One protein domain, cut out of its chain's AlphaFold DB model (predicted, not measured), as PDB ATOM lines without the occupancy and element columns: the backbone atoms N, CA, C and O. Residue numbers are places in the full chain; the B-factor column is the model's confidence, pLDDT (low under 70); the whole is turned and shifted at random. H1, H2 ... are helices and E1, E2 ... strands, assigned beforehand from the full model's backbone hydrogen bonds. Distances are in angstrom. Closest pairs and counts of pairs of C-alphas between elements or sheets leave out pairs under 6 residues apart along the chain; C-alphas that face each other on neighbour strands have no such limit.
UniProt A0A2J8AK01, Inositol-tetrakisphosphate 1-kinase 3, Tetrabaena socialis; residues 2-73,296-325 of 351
ATOM      1  N   PRO A   2      -5.910 -32.068 -26.539       51.28
ATOM      2  CA  PRO A   2      -5.177 -31.971 -25.281       51.28
ATOM      3  C   PRO A   2      -6.007 -32.637 -24.182       51.28
ATOM      4  O   PRO A   2      -7.199 -32.344 -24.080       51.28
ATOM      5  N   ARG A   3      -5.403 -33.526 -23.381       62.75
ATOM      6  CA  ARG A   3      -6.109 -34.258 -22.306       62.75
ATOM      7  C   ARG A   3      -6.830 -33.329 -21.317       62.75
ATOM      8  O   ARG A   3      -7.808 -33.740 -20.714       62.75
ATOM      9  N   VAL A   4      -6.380 -32.078 -21.211       68.38
ATOM     10  CA  VAL A   4      -6.862 -31.072 -20.255       68.38
ATOM     11  C   VAL A   4      -8.128 -30.336 -20.725       68.38
ATOM     12  O   VAL A   4      -8.880 -29.839 -19.897       68.38
ATOM     13  N   LEU A   5      -8.433 -30.270 -22.030       83.94
ATOM     14  CA  LEU A   5      -9.601 -29.520 -22.534       83.94
ATOM     15  C   LEU A   5     -10.902 -30.335 -22.456       83.94
ATOM     16  O   LEU A   5     -11.526 -30.625 -23.484       83.94
ATOM     17  N   THR A   6     -11.299 -30.703 -21.238       88.19
ATOM     18  CA  THR A   6     -12.520 -31.470 -20.961       88.19
ATOM     19  C   THR A   6     -13.786 -30.674 -21.327       88.19
ATOM     20  O   THR A   6     -13.760 -29.438 -21.369       88.19
ATOM     21  N   PRO A   7     -14.924 -31.346 -21.600       92.12
ATOM     22  CA  PRO A   7     -16.199 -30.662 -21.827       92.12
ATOM     23  C   PRO A   7     -16.608 -29.757 -20.658       92.12
ATOM     24  O   PRO A   7     -17.104 -28.655 -20.882       92.12
ATOM     25  N   GLU A   8     -16.350 -30.195 -19.424       92.12
ATOM     26  CA  GLU A   8     -16.689 -29.438 -18.219       92.12
ATOM     27  C   GLU A   8     -15.833 -28.176 -18.075       92.12
ATOM     28  O   GLU A   8     -16.377 -27.093 -17.857       92.12
ATOM     29  N   LEU A   9     -14.519 -28.274 -18.315       90.25
ATOM     30  CA  LEU A   9     -13.633 -27.109 -18.309       90.25
ATOM     31  C   LEU A   9     -14.090 -26.057 -19.328       90.25
ATOM     32  O   LEU A   9     -14.119 -24.867 -19.023       90.25
ATOM     33  N   ARG A  10     -14.492 -26.486 -20.532       94.31
ATOM     34  CA  ARG A  10     -15.023 -25.575 -21.560       94.31
ATOM     35  C   ARG A  10     -16.312 -24.900 -21.108       94.31
ATOM     36  O   ARG A  10     -16.425 -23.686 -21.249       94.31
ATOM     37  N   ARG A  11     -17.250 -25.662 -20.541       96.25
ATOM     38  CA  ARG A  11     -18.532 -25.146 -20.044       96.25
ATOM     39  C   ARG A  11     -18.330 -24.096 -18.947       96.25
ATOM     40  O   ARG A  11     -18.964 -23.043 -18.982       96.25
ATOM     41  N   LEU A  12     -17.447 -24.370 -17.986       95.69
ATOM     42  CA  LEU A  12     -17.123 -23.443 -16.898       95.69
ATOM     43  C   LEU A  12     -16.406 -22.190 -17.414       95.69
ATOM     44  O   LEU A  12     -16.775 -21.081 -17.031       95.69
ATOM     45  N   ALA A  13     -15.445 -22.353 -18.327       95.06
ATOM     46  CA  ALA A  13     -14.749 -21.234 -18.955       95.06
ATOM     47  C   ALA A  13     -15.718 -20.315 -19.714       95.06
ATOM     48  O   ALA A  13     -15.677 -19.102 -19.527       95.06
ATOM     49  N   GLU A  14     -16.644 -20.877 -20.497       96.12
ATOM     50  CA  GLU A  14     -17.677 -20.106 -21.198       96.12
ATOM     51  C   GLU A  14     -18.579 -19.343 -20.217       96.12
ATOM     52  O   GLU A  14     -18.843 -18.155 -20.420       96.12
ATOM     53  N   GLY A  15     -18.983 -19.976 -19.108       96.50
ATOM     54  CA  GLY A  15     -19.719 -19.312 -18.025       96.50
ATOM     55  C   GLY A  15     -18.945 -18.154 -17.380       96.50
ATOM     56  O   GLY A  15     -19.539 -17.142 -17.006       96.50
ATOM     57  N   ALA A  16     -17.617 -18.258 -17.323       93.19
ATOM     58  CA  ALA A  16     -16.709 -17.206 -16.874       93.19
ATOM     59  C   ALA A  16     -16.321 -16.200 -17.977       93.19
ATOM     60  O   ALA A  16     -15.478 -15.339 -17.738       93.19
ATOM     61  N   ARG A  17     -16.943 -16.276 -19.166       95.12
ATOM     62  CA  ARG A  17     -16.651 -15.446 -20.355       95.12
ATOM     63  C   ARG A  17     -15.228 -15.606 -20.902       95.12
ATOM     64  O   ARG A  17     -14.707 -14.707 -21.558       95.12
ATOM     65  N   LEU A  18     -14.617 -16.763 -20.679       93.31
ATOM     66  CA  LEU A  18     -13.339 -17.152 -21.258       93.31
ATOM     67  C   LEU A  18     -13.557 -18.055 -22.472       93.31
ATOM     68  O   LEU A  18     -14.410 -18.945 -22.472       93.31
ATOM     69  N   ARG A  19     -12.727 -17.876 -23.504       93.06
ATOM     70  CA  ARG A  19     -12.682 -18.771 -24.663       93.06
ATOM     71  C   ARG A  19     -11.369 -19.542 -24.673       93.06
ATOM     72  O   ARG A  19     -10.311 -18.960 -24.873       93.06
ATOM     73  N   LEU A  20     -11.451 -20.861 -24.498       91.75
ATOM     74  CA  LEU A  20     -10.281 -21.739 -24.515       91.75
ATOM     75  C   LEU A  20      -9.995 -22.258 -25.928       91.75
ATOM     76  O   LEU A  20     -10.828 -22.947 -26.532       91.75
ATOM     77  N   VAL A  21      -8.790 -21.978 -26.418       90.12
ATOM     78  CA  VAL A  21      -8.269 -22.448 -27.707       90.12
ATOM     79  C   VAL A  21      -7.077 -23.361 -27.434       90.12
ATOM     80  O   VAL A  21      -6.181 -23.006 -26.677       90.12
ATOM     81  N   GLY A  22      -7.090 -24.566 -28.007       89.25
ATOM     82  CA  GLY A  22      -5.927 -25.451 -27.953       89.25
ATOM     83  C   GLY A  22      -4.927 -25.042 -29.026       89.25
ATOM     84  O   GLY A  22      -5.331 -24.899 -30.178       89.25
ATOM     85  N   LEU A  23      -3.660 -24.873 -28.649       88.50
ATOM     86  CA  LEU A  23      -2.591 -24.514 -29.577       88.50
ATOM     87  C   LEU A  23      -1.992 -25.761 -30.234       88.50
ATOM     88  O   LEU A  23      -1.801 -26.794 -29.589       88.50
ATOM     89  N   ASP A  24      -1.693 -25.644 -31.521       88.00
ATOM     90  CA  ASP A  24      -0.854 -26.567 -32.266       88.00
ATOM     91  C   ASP A  24       0.607 -26.103 -32.156       88.00
ATOM     92  O   ASP A  24       0.933 -25.020 -32.657       88.00
ATOM     93  N   PRO A  25       1.503 -26.892 -31.533       85.94
ATOM     94  CA  PRO A  25       2.895 -26.492 -31.342       85.94
ATOM     95  C   PRO A  25       3.690 -26.368 -32.650       85.94
ATOM     96  O   PRO A  25       4.789 -25.827 -32.664       85.94
ATOM     97  N   ARG A  26       3.139 -26.846 -33.774       86.50
ATOM     98  CA  ARG A  26       3.779 -26.782 -35.096       86.50
ATOM     99  C   ARG A  26       3.536 -25.457 -35.821       86.50
ATOM    100  O   ARG A  26       4.084 -25.254 -36.902       86.50
ATOM    101  N   LEU A  27       2.676 -24.594 -35.284       89.50
ATOM    102  CA  LEU A  27       2.293 -23.324 -35.897       89.50
ATOM    103  C   LEU A  27       2.748 -22.145 -35.020       89.50
ATOM    104  O   LEU A  27       2.769 -22.268 -33.795       89.50
ATOM    105  N   PRO A  28       3.061 -20.970 -35.597       89.25
ATOM    106  CA  PRO A  28       3.398 -19.785 -34.811       89.25
ATOM    107  C   PRO A  28       2.253 -19.372 -33.882       89.25
ATOM    108  O   PRO A  28       1.103 -19.311 -34.317       89.25
ATOM    109  N   VAL A  29       2.556 -19.021 -32.627       91.00
ATOM    110  CA  VAL A  29       1.545 -18.631 -31.621       91.00
ATOM    111  C   VAL A  29       0.650 -17.502 -32.142       91.00
ATOM    112  O   VAL A  29      -0.569 -17.627 -32.116       91.00
ATOM    113  N   ALA A  30       1.233 -16.452 -32.728       89.12
ATOM    114  CA  ALA A  30       0.498 -15.279 -33.220       89.12
ATOM    115  C   ALA A  30      -0.612 -15.587 -34.247       89.12
ATOM    116  O   ALA A  30      -1.511 -14.775 -34.434       89.12
ATOM    117  N   GLN A  31      -0.564 -16.741 -34.921       89.81
ATOM    118  CA  GLN A  31      -1.502 -17.107 -35.989       89.81
ATOM    119  C   GLN A  31      -2.676 -17.969 -35.507       89.81
ATOM    120  O   GLN A  31      -3.517 -18.363 -36.312       89.81
ATOM    121  N   GLN A  32      -2.733 -18.290 -34.213       91.56
ATOM    122  CA  GLN A  32      -3.670 -19.278 -33.670       91.56
ATOM    123  C   GLN A  32      -4.805 -18.664 -32.835       91.56
ATOM    124  O   GLN A  32      -5.610 -19.395 -32.256       91.56
ATOM    125  N   GLY A  33      -4.857 -17.332 -32.743       86.62
ATOM    126  CA  GLY A  33      -5.905 -16.604 -32.029       86.62
ATOM    127  C   GLY A  33      -7.268 -16.672 -32.713       86.62
ATOM    128  O   GLY A  33      -7.432 -17.218 -33.806       86.62
ATOM    129  N   LEU A  34      -8.272 -16.082 -32.064       85.69
ATOM    130  CA  LEU A  34      -9.586 -15.938 -32.687       85.69
ATOM    131  C   LEU A  34      -9.505 -15.000 -33.906       85.69
ATOM    132  O   LEU A  34      -8.779 -14.004 -33.861       85.69
ATOM    133  N   PRO A  35     -10.273 -15.262 -34.979       83.44
ATOM    134  CA  PRO A  35     -10.311 -14.374 -36.136       83.44
ATOM    135  C   PRO A  35     -10.681 -12.940 -35.738       83.44
ATOM    136  O   PRO A  35     -11.730 -12.713 -35.137       83.44
ATOM    137  N   GLY A  36      -9.821 -11.981 -36.087       82.19
ATOM    138  CA  GLY A  36     -10.026 -10.558 -35.798       82.19
ATOM    139  C   GLY A  36      -9.708 -10.120 -34.363       82.19
ATOM    140  O   GLY A  36      -9.961  -8.964 -34.037       82.19
ATOM    141  N   ALA A  37      -9.171 -11.000 -33.510       82.56
ATOM    142  CA  ALA A  37      -8.708 -10.627 -32.175       82.56
ATOM    143  C   ALA A  37      -7.306  -9.995 -32.218       82.56
ATOM    144  O   ALA A  37      -6.403 -10.537 -32.856       82.56
ATOM    145  N   ASP A  38      -7.132  -8.881 -31.503       80.44
ATOM    146  CA  ASP A  38      -5.849  -8.204 -31.292       80.44
ATOM    147  C   ASP A  38      -5.765  -7.679 -29.836       80.44
ATOM    148  O   ASP A  38      -6.555  -6.800 -29.467       80.44
ATOM    149  N   PRO A  39      -4.878  -8.227 -28.978       79.94
ATOM    150  CA  PRO A  39      -3.975  -9.346 -29.257       79.94
ATOM    151  C   PRO A  39      -4.742 -10.662 -29.494       79.94
ATOM    152  O   PRO A  39      -5.875 -10.821 -29.027       79.94
ATOM    153  N   PRO A  40      -4.135 -11.655 -30.170       84.44
ATOM    154  CA  PRO A  40      -4.800 -12.931 -30.441       84.44
ATOM    155  C   PRO A  40      -5.104 -13.738 -29.166       84.44
ATOM    156  O   PRO A  40      -6.020 -14.563 -29.168       84.44
ATOM    157  N   PHE A  41      -4.374 -13.477 -28.075       92.62
ATOM    158  CA  PHE A  41      -4.576 -14.083 -26.759       92.62
ATOM    159  C   PHE A  41      -4.363 -13.068 -25.641       92.62
ATOM    160  O   PHE A  41      -3.518 -12.193 -25.769       92.62
ATOM    161  N   HIS A  42      -5.064 -13.250 -24.519       91.31
ATOM    162  CA  HIS A  42      -4.822 -12.516 -23.265       91.31
ATOM    163  C   HIS A  42      -3.982 -13.330 -22.273       91.31
ATOM    164  O   HIS A  42      -3.215 -12.776 -21.490       91.31
ATOM    165  N   VAL A  43      -4.129 -14.657 -22.317       91.81
ATOM    166  CA  VAL A  43      -3.445 -15.614 -21.446       91.81
ATOM    167  C   VAL A  43      -2.955 -16.780 -22.296       91.81
ATOM    168  O   VAL A  43      -3.705 -17.302 -23.124       91.81
ATOM    169  N   LEU A  44      -1.716 -17.202 -22.069       91.81
ATOM    170  CA  LEU A  44      -1.130 -18.421 -22.606       91.81
ATOM    171  C   LEU A  44      -0.830 -19.367 -21.446       91.81
ATOM    172  O   LEU A  44       0.018 -19.074 -20.613       91.81
ATOM    173  N   LEU A  45      -1.531 -20.498 -21.403       88.44
ATOM    174  CA  LEU A  45      -1.254 -21.588 -20.472       88.44
ATOM    175  C   LEU A  45      -0.494 -22.682 -21.215       88.44
ATOM    176  O   LEU A  45      -0.951 -23.151 -22.260       88.44
ATOM    177  N   HIS A  46       0.623 -23.129 -20.658       86.81
ATOM    178  CA  HIS A  46       1.378 -24.245 -21.208       86.81
ATOM    179  C   HIS A  46       1.856 -25.184 -20.113       86.81
ATOM    180  O   HIS A  46       1.765 -24.897 -18.927       86.81
ATOM    181  N   LYS A  47       2.389 -26.315 -20.559       81.25
ATOM    182  CA  LYS A  47       3.336 -27.137 -19.823       81.25
ATOM    183  C   LYS A  47       4.516 -27.291 -20.772       81.25
ATOM    184  O   LYS A  47       4.334 -27.924 -21.814       81.25
ATOM    185  N   LEU A  48       5.636 -26.601 -20.521       75.00
ATOM    186  CA  LEU A  48       6.762 -26.644 -21.466       75.00
ATOM    187  C   LEU A  48       7.188 -28.095 -21.676       75.00
ATOM    188  O   LEU A  48       7.138 -28.910 -20.758       75.00
ATOM    189  N   HIS A  49       7.500 -28.411 -22.924       63.97
ATOM    190  CA  HIS A  49       8.142 -29.659 -23.313       63.97
ATOM    191  C   HIS A  49       9.574 -29.303 -23.719       63.97
ATOM    192  O   HIS A  49       9.835 -28.146 -24.037       63.97
ATOM    193  N   ALA A  50      10.470 -30.288 -23.797       66.56
ATOM    194  CA  ALA A  50      11.871 -30.101 -24.200       66.56
ATOM    195  C   ALA A  50      12.080 -29.597 -25.656       66.56
ATOM    196  O   ALA A  50      13.184 -29.675 -26.193       66.56
ATOM    197  N   ASP A  51      11.030 -29.109 -26.326       82.75
ATOM    198  CA  ASP A  51      11.099 -28.507 -27.655       82.75
ATOM    199  C   ASP A  51      11.501 -27.028 -27.551       82.75
ATOM    200  O   ASP A  51      10.670 -26.133 -27.366       82.75
ATOM    201  N   ALA A  52      12.800 -26.781 -27.715       84.81
ATOM    202  CA  ALA A  52      13.381 -25.442 -27.684       84.81
ATOM    203  C   ALA A  52      12.824 -24.505 -28.774       84.81
ATOM    204  O   ALA A  52      12.780 -23.290 -28.575       84.81
ATOM    205  N   ALA A  53      12.386 -25.034 -29.924       87.25
ATOM    206  CA  ALA A  53      11.838 -24.204 -30.997       87.25
ATOM    207  C   ALA A  53      10.445 -23.676 -30.630       87.25
ATOM    208  O   ALA A  53      10.133 -22.511 -30.890       87.25
ATOM    209  N   TRP A  54       9.622 -24.516 -29.993       88.31
ATOM    210  CA  TRP A  54       8.334 -24.090 -29.451       88.31
ATOM    211  C   TRP A  54       8.508 -23.028 -28.362       88.31
ATOM    212  O   TRP A  54       7.838 -21.994 -28.400       88.31
ATOM    213  N   GLU A  55       9.424 -23.256 -27.419       91.25
ATOM    214  CA  GLU A  55       9.681 -22.307 -26.338       91.25
ATOM    215  C   GLU A  55      10.160 -20.948 -26.865       91.25
ATOM    216  O   GLU A  55       9.620 -19.916 -26.462       91.25
ATOM    217  N   GLU A  56      11.093 -20.921 -27.822       90.31
ATOM    218  CA  GLU A  56      11.526 -19.661 -28.439       90.31
ATOM    219  C   GLU A  56      10.365 -18.960 -29.159       90.31
ATOM    220  O   GLU A  56      10.222 -17.740 -29.064       90.31
ATOM    221  N   GLY A  57       9.471 -19.713 -29.809       91.06
ATOM    222  CA  GLY A  57       8.246 -19.165 -30.396       91.06
ATOM    223  C   GLY A  57       7.332 -18.493 -29.364       91.06
ATOM    224  O   GLY A  57       6.799 -17.406 -29.617       91.06
ATOM    225  N   VAL A  58       7.187 -19.093 -28.178       91.56
ATOM    226  CA  VAL A  58       6.451 -18.505 -27.047       91.56
ATOM    227  C   VAL A  58       7.161 -17.248 -26.533       91.56
ATOM    228  O   VAL A  58       6.519 -16.205 -26.391       91.56
ATOM    229  N   ARG A  59       8.484 -17.294 -26.321       92.75
ATOM    230  CA  ARG A  59       9.283 -16.137 -25.876       92.75
ATOM    231  C   ARG A  59       9.208 -14.979 -26.871       92.75
ATOM    232  O   ARG A  59       9.052 -13.826 -26.470       92.75
ATOM    233  N   GLN A  60       9.286 -15.259 -28.170       92.25
ATOM    234  CA  GLN A  60       9.150 -14.254 -29.221       92.25
ATOM    235  C   GLN A  60       7.762 -13.605 -29.206       92.25
ATOM    236  O   GLN A  60       7.667 -12.380 -29.283       92.25
ATOM    237  N   TYR A  61       6.697 -14.402 -29.081       92.00
ATOM    238  CA  TYR A  61       5.336 -13.878 -28.975       92.00
ATOM    239  C   TYR A  61       5.161 -12.990 -27.736       92.00
ATOM    240  O   TYR A  61       4.549 -11.925 -27.821       92.00
ATOM    241  N   MET A  62       5.753 -13.381 -26.606       92.00
ATOM    242  CA  MET A  62       5.703 -12.584 -25.384       92.00
ATOM    243  C   MET A  62       6.438 -11.250 -25.502       92.00
ATOM    244  O   MET A  62       5.947 -10.236 -25.010       92.00
ATOM    245  N   ARG A  63       7.578 -11.219 -26.202       92.19
ATOM    246  CA  ARG A  63       8.312  -9.973 -26.473       92.19
ATOM    247  C   ARG A  63       7.495  -8.981 -27.304       92.19
ATOM    248  O   ARG A  63       7.606  -7.781 -27.077       92.19
ATOM    249  N   SER A  64       6.684  -9.460 -28.249       90.94
ATOM    250  CA  SER A  64       5.804  -8.599 -29.051       90.94
ATOM    251  C   SER A  64       4.481  -8.247 -28.362       90.94
ATOM    252  O   SER A  64       3.854  -7.262 -28.746       90.94
ATOM    253  N   HIS A  65       4.080  -8.985 -27.322       90.56
ATOM    254  CA  HIS A  65       2.835  -8.763 -26.580       90.56
ATOM    255  C   HIS A  65       3.072  -8.777 -25.055       90.56
ATOM    256  O   HIS A  65       2.602  -9.681 -24.363       90.56
ATOM    257  N   PRO A  66       3.762  -7.766 -24.491       89.81
ATOM    258  CA  PRO A  66       4.175  -7.763 -23.080       89.81
ATOM    259  C   PRO A  66       3.012  -7.730 -22.071       89.81
ATOM    260  O   PRO A  66       3.204  -8.023 -20.896       89.81
ATOM    261  N   HIS A  67       1.805  -7.378 -22.518       87.81
ATOM    262  CA  HIS A  67       0.584  -7.354 -21.708       87.81
ATOM    263  C   HIS A  67      -0.092  -8.732 -21.592       87.81
ATOM    264  O   HIS A  67      -0.963  -8.916 -20.745       87.81
ATOM    265  N   VAL A  68       0.288  -9.708 -22.426       91.06
ATOM    266  CA  VAL A  68      -0.228 -11.079 -22.327       91.06
ATOM    267  C   VAL A  68       0.347 -11.756 -21.085       91.06
ATOM    268  O   VAL A  68       1.505 -11.552 -20.722       91.06
ATOM    269  N   ARG A  69      -0.455 -12.579 -20.406       90.19
ATOM    270  CA  ARG A  69       0.025 -13.378 -19.269       90.19
ATOM    271  C   ARG A  69       0.449 -14.765 -19.717       90.19
ATOM    272  O   ARG A  69      -0.353 -15.500 -20.285       90.19
ATOM    273  N   LEU A  70       1.697 -15.123 -19.427       90.75
ATOM    274  CA  LEU A  70       2.237 -16.458 -19.654       90.75
ATOM    275  C   LEU A  70       2.227 -17.250 -18.343       90.75
ATOM    276  O   LEU A  70       2.837 -16.822 -17.366       90.75
ATOM    277  N   LEU A  71       1.516 -18.375 -18.331       87.50
ATOM    278  CA  LEU A  71       1.358 -19.267 -17.184       87.50
ATOM    279  C   LEU A  71       2.065 -20.597 -17.494       87.50
ATOM    280  O   LEU A  71       1.545 -21.407 -18.268       87.50
ATOM    281  N   ASP A  72       3.264 -20.856 -16.971       85.38
ATOM    282  CA  ASP A  72       4.125 -20.008 -16.115       85.38
ATOM    283  C   ASP A  72       5.400 -19.601 -16.878       85.38
ATOM    284  O   ASP A  72       5.752 -20.276 -17.842       85.38
ATOM    285  N   PRO A  73       6.124 -18.533 -16.489       87.06
ATOM    286  CA  PRO A  73       7.320 -18.092 -17.209       87.06
ATOM    287  C   PRO A  73       8.356 -19.219 -17.401       87.06
ATOM    288  O   PRO A  73       8.660 -19.913 -16.431       87.06
ATOM    289  N   ASP A 296      -6.064 -34.711 -12.042       67.88
ATOM    290  CA  ASP A 296      -7.168 -35.674 -12.214       67.88
ATOM    291  C   ASP A 296      -7.738 -36.223 -10.889       67.88
ATOM    292  O   ASP A 296      -8.836 -36.774 -10.853       67.88
ATOM    293  N   LYS A 297      -6.980 -36.100  -9.794       69.12
ATOM    294  CA  LYS A 297      -7.365 -36.553  -8.451       69.12
ATOM    295  C   LYS A 297      -7.981 -35.454  -7.581       69.12
ATOM    296  O   LYS A 297      -8.437 -35.769  -6.486       69.12
ATOM    297  N   LEU A 298      -7.976 -34.194  -8.025       66.56
ATOM    298  CA  LEU A 298      -8.549 -33.068  -7.289       66.56
ATOM    299  C   LEU A 298     -10.003 -32.843  -7.727       66.56
ATOM    300  O   LEU A 298     -10.243 -32.465  -8.875       66.56
ATOM    301  N   PRO A 299     -10.993 -33.046  -6.842       76.00
ATOM    302  CA  PRO A 299     -12.384 -32.774  -7.177       76.00
ATOM    303  C   PRO A 299     -12.590 -31.299  -7.549       76.00
ATOM    304  O   PRO A 299     -12.209 -30.404  -6.797       76.00
ATOM    305  N   GLY A 300     -13.215 -31.049  -8.700       79.62
ATOM    306  CA  GLY A 300     -13.561 -29.698  -9.150       79.62
ATOM    307  C   GLY A 300     -12.376 -28.836  -9.595       79.62
ATOM    308  O   GLY A 300     -12.511 -27.613  -9.626       79.62
ATOM    309  N   TRP A 301     -11.228 -29.433  -9.938       81.25
ATOM    310  CA  TRP A 301     -10.044 -28.711 -10.428       81.25
ATOM    311  C   TRP A 301     -10.347 -27.792 -11.621       81.25
ATOM    312  O   TRP A 301      -9.706 -26.753 -11.766       81.25
ATOM    313  N   GLU A 302     -11.343 -28.127 -12.450       86.25
ATOM    314  CA  GLU A 302     -11.752 -27.302 -13.584       86.25
ATOM    315  C   GLU A 302     -12.222 -25.911 -13.142       86.25
ATOM    316  O   GLU A 302     -11.899 -24.919 -13.793       86.25
ATOM    317  N   ALA A 303     -12.961 -25.826 -12.030       84.38
ATOM    318  CA  ALA A 303     -13.457 -24.558 -11.501       84.38
ATOM    319  C   ALA A 303     -12.305 -23.682 -10.991       84.38
ATOM    320  O   ALA A 303     -12.238 -22.502 -11.335       84.38
ATOM    321  N   TRP A 304     -11.363 -24.282 -10.258       79.62
ATOM    322  CA  TRP A 304     -10.152 -23.607  -9.784       79.62
ATOM    323  C   TRP A 304      -9.286 -23.103 -10.943       79.62
ATOM    324  O   TRP A 304      -8.825 -21.963 -10.922       79.62
ATOM    325  N   LEU A 305      -9.108 -23.913 -11.993       82.88
ATOM    326  CA  LEU A 305      -8.352 -23.497 -13.174       82.88
ATOM    327  C   LEU A 305      -9.035 -22.333 -13.902       82.88
ATOM    328  O   LEU A 305      -8.361 -21.404 -14.336       82.88
ATOM    329  N   VAL A 306     -10.363 -22.357 -14.038       88.94
ATOM    330  CA  VAL A 306     -11.114 -21.258 -14.667       88.94
ATOM    331  C   VAL A 306     -10.994 -19.967 -13.867       88.94
ATOM    332  O   VAL A 306     -10.805 -18.909 -14.466       88.94
ATOM    333  N   GLU A 307     -11.070 -20.035 -12.538       85.31
ATOM    334  CA  GLU A 307     -10.870 -18.871 -11.672       85.31
ATOM    335  C   GLU A 307      -9.463 -18.285 -11.840       85.31
ATOM    336  O   GLU A 307      -9.317 -17.078 -12.043       85.31
ATOM    337  N   HIS A 308      -8.440 -19.141 -11.867       85.12
ATOM    338  CA  HIS A 308      -7.054 -18.727 -12.084       85.12
ATOM    339  C   HIS A 308      -6.838 -18.072 -13.458       85.12
ATOM    340  O   HIS A 308      -6.277 -16.980 -13.562       85.12
ATOM    341  N   LEU A 309      -7.352 -18.691 -14.527       87.38
ATOM    342  CA  LEU A 309      -7.279 -18.144 -15.887       87.38
ATOM    343  C   LEU A 309      -8.021 -16.812 -16.012       87.38
ATOM    344  O   LEU A 309      -7.567 -15.920 -16.730       87.38
ATOM    345  N   ARG A 310      -9.150 -16.663 -15.312       89.38
ATOM    346  CA  ARG A 310      -9.908 -15.413 -15.280       89.38
ATOM    347  C   ARG A 310      -9.112 -14.309 -14.598       89.38
ATOM    348  O   ARG A 310      -8.984 -13.236 -15.177       89.38
ATOM    349  N   ALA A 311      -8.533 -14.581 -13.430       82.56
ATOM    350  CA  ALA A 311      -7.698 -13.612 -12.725       82.56
ATOM    351  C   ALA A 311      -6.500 -13.161 -13.581       82.56
ATOM    352  O   ALA A 311      -6.199 -11.969 -13.654       82.56
ATOM    353  N   ALA A 312      -5.855 -14.093 -14.292       84.50
ATOM    354  CA  ALA A 312      -4.778 -13.770 -15.223       84.50
ATOM    355  C   ALA A 312      -5.258 -12.908 -16.405       84.50
ATOM    356  O   ALA A 312      -4.571 -11.961 -16.786       84.50
ATOM    357  N   ALA A 313      -6.436 -13.197 -16.965       88.69
ATOM    358  CA  ALA A 313      -7.015 -12.413 -18.056       88.69
ATOM    359  C   ALA A 313      -7.401 -10.993 -17.610       88.69
ATOM    360  O   ALA A 313      -7.110 -10.032 -18.322       88.69
ATOM    361  N   ASP A 314      -7.994 -10.851 -16.424       86.62
ATOM    362  CA  ASP A 314      -8.344  -9.552 -15.840       86.62
ATOM    363  C   ASP A 314      -7.076  -8.708 -15.598       86.62
ATOM    364  O   ASP A 314      -7.035  -7.524 -15.939       86.62
ATOM    365  N   ALA A 315      -5.999  -9.329 -15.103       84.62
ATOM    366  CA  ALA A 315      -4.701  -8.671 -14.944       84.62
ATOM    367  C   ALA A 315      -4.059  -8.283 -16.290       84.62
ATOM    368  O   ALA A 315      -3.479  -7.204 -16.397       84.62
ATOM    369  N   ALA A 316      -4.165  -9.131 -17.320       87.81
ATOM    370  CA  ALA A 316      -3.688  -8.822 -18.673       87.81
ATOM    371  C   ALA A 316      -4.404  -7.590 -19.253       87.81
ATOM    372  O   ALA A 316      -3.783  -6.705 -19.845       87.81
ATOM    373  N   ALA A 317      -5.725  -7.521 -19.059       88.81
ATOM    374  CA  ALA A 317      -6.542  -6.406 -19.518       88.81
ATOM    375  C   ALA A 317      -6.178  -5.098 -18.800       88.81
ATOM    376  O   ALA A 317      -6.066  -4.060 -19.453       88.81
ATOM    377  N   ALA A 318      -5.944  -5.145 -17.484       86.81
ATOM    378  CA  ALA A 318      -5.525  -3.980 -16.707       86.81
ATOM    379  C   ALA A 318      -4.180  -3.405 -17.194       86.81
ATOM    380  O   ALA A 318      -4.075  -2.201 -17.435       86.81
ATOM    381  N   ASP A 319      -3.180  -4.258 -17.427       85.19
ATOM    382  CA  ASP A 319      -1.867  -3.838 -17.941       85.19
ATOM    383  C   ASP A 319      -1.946  -3.234 -19.348       85.19
ATOM    384  O   ASP A 319      -1.255  -2.257 -19.661       85.19
ATOM    385  N   ALA A 320      -2.800  -3.798 -20.209       86.31
ATOM    386  CA  ALA A 320      -3.020  -3.279 -21.553       86.31
ATOM    387  C   ALA A 320      -3.623  -1.862 -21.532       86.31
ATOM    388  O   ALA A 320      -3.265  -1.031 -22.370       86.31
ATOM    389  N   VAL A 321      -4.508  -1.566 -20.571       87.38
ATOM    390  CA  VAL A 321      -5.066  -0.217 -20.366       87.38
ATOM    391  C   VAL A 321      -3.989   0.741 -19.856       87.38
ATOM    392  O   VAL A 321      -3.769   1.782 -20.475       87.38
ATOM    393  N   ALA A 322      -3.250   0.364 -18.809       84.56
ATOM    394  CA  ALA A 322      -2.202   1.206 -18.225       84.56
ATOM    395  C   ALA A 322      -1.110   1.592 -19.244       84.56
ATOM    396  O   ALA A 322      -0.648   2.734 -19.280       84.56
ATOM    397  N   SER A 323      -0.743   0.663 -20.135       81.38
ATOM    398  CA  SER A 323       0.246   0.899 -21.198       81.38
ATOM    399  C   SER A 323      -0.207   1.949 -22.228       81.38
ATOM    400  O   SER A 323       0.620   2.662 -22.804       81.38
ATOM    401  N   ARG A 324      -1.521   2.067 -22.465       81.62
ATOM    402  CA  ARG A 324      -2.112   3.063 -23.377       81.62
ATOM    403  C   ARG A 324      -2.226   4.441 -22.729       81.62
ATOM    404  O   ARG A 324      -2.070   5.445 -23.413       81.62
ATOM    405  N   GLU A 325      -2.467   4.500 -21.423       78.00
ATOM    406  CA  GLU A 325      -2.571   5.766 -20.683       78.00
ATOM    407  C   GLU A 325      -1.192   6.399 -20.422       78.00
ATOM    408  O   GLU A 325      -1.032   7.614 -20.540       78.00
TER     409      GLU A 325
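This is residues 2 to 73 and 296 to 325 of the 351 residues of the protein "Inositol-tetrakisphosphate 1-kinase 3" of Tetrabaena socialis (UniProt A0A2J8AK01). A tiny parallel sheet of two short strands, E1 and E2, sits in the middle, between the long helix H3 on one side and, more loosely, H2 on the other. The short helix H1 packs on residues 302 to 306 of H3, and a long unnamed stretch, residues 16 to 42, leads from H1 back to E1. The printed part has 102 residues, with three named helices and two named strands in the order H1 E1 H2 E2 H3, mostly helix. It is compact, with a radius of gyration of the C-alphas of 14.0 A and spans of 38 by 36 by 25 A.

Strands E1, residues 43 to 45, and E2, residues 69 to 71, are parallel neighbours at 13 degrees, with N 44 and O 69 within hydrogen-bond range at 2.8 A. Between them along the chain comes H2, residues 52 to 64, and the three form a strand-helix-strand unit, two parallel strands joined through a helix, with a right-handed crossover. The closest C-alphas of H2 and E2 are those of Met 62 and Leu 70, 7.7 A apart. For H3, residues 301 to 325, the C-alphas closest to E1 are those of Val 43 and Ala 313, 5.9 A apart. H1, residues 7 to 15, touches H3 with residues 302 to 306 of H3 alone, the same way at a steep tilt of 39 degrees; the closest C-alphas, of Leu 9 and Glu 302, are 5.1 A apart. H2 and H3 are apart. Every O i to N i+4 pair is within hydrogen-bond range in H1 and H2, and 20 of 21 in H3.

H1 begins at C-alpha 7 (-16.199, -30.662, -21.827) and measures 12.5 A. E1 and E2 are 6.4 A each, H2 18.5 A. H3 measures 36.7 A and ends at C-alpha 325 (-2.571, 5.766, -20.683).

The C-alphas farthest apart, of Lys 297 and Glu 325, are 44.3 A apart. Residues 74 to 295 are not printed, and C-alphas 73 and 296 are 23.3 A apart across the cut. The link from H1 to E1 is long. pLDDT is under 70 at residues 2 to 4, 49 to 50 and 296 to 298.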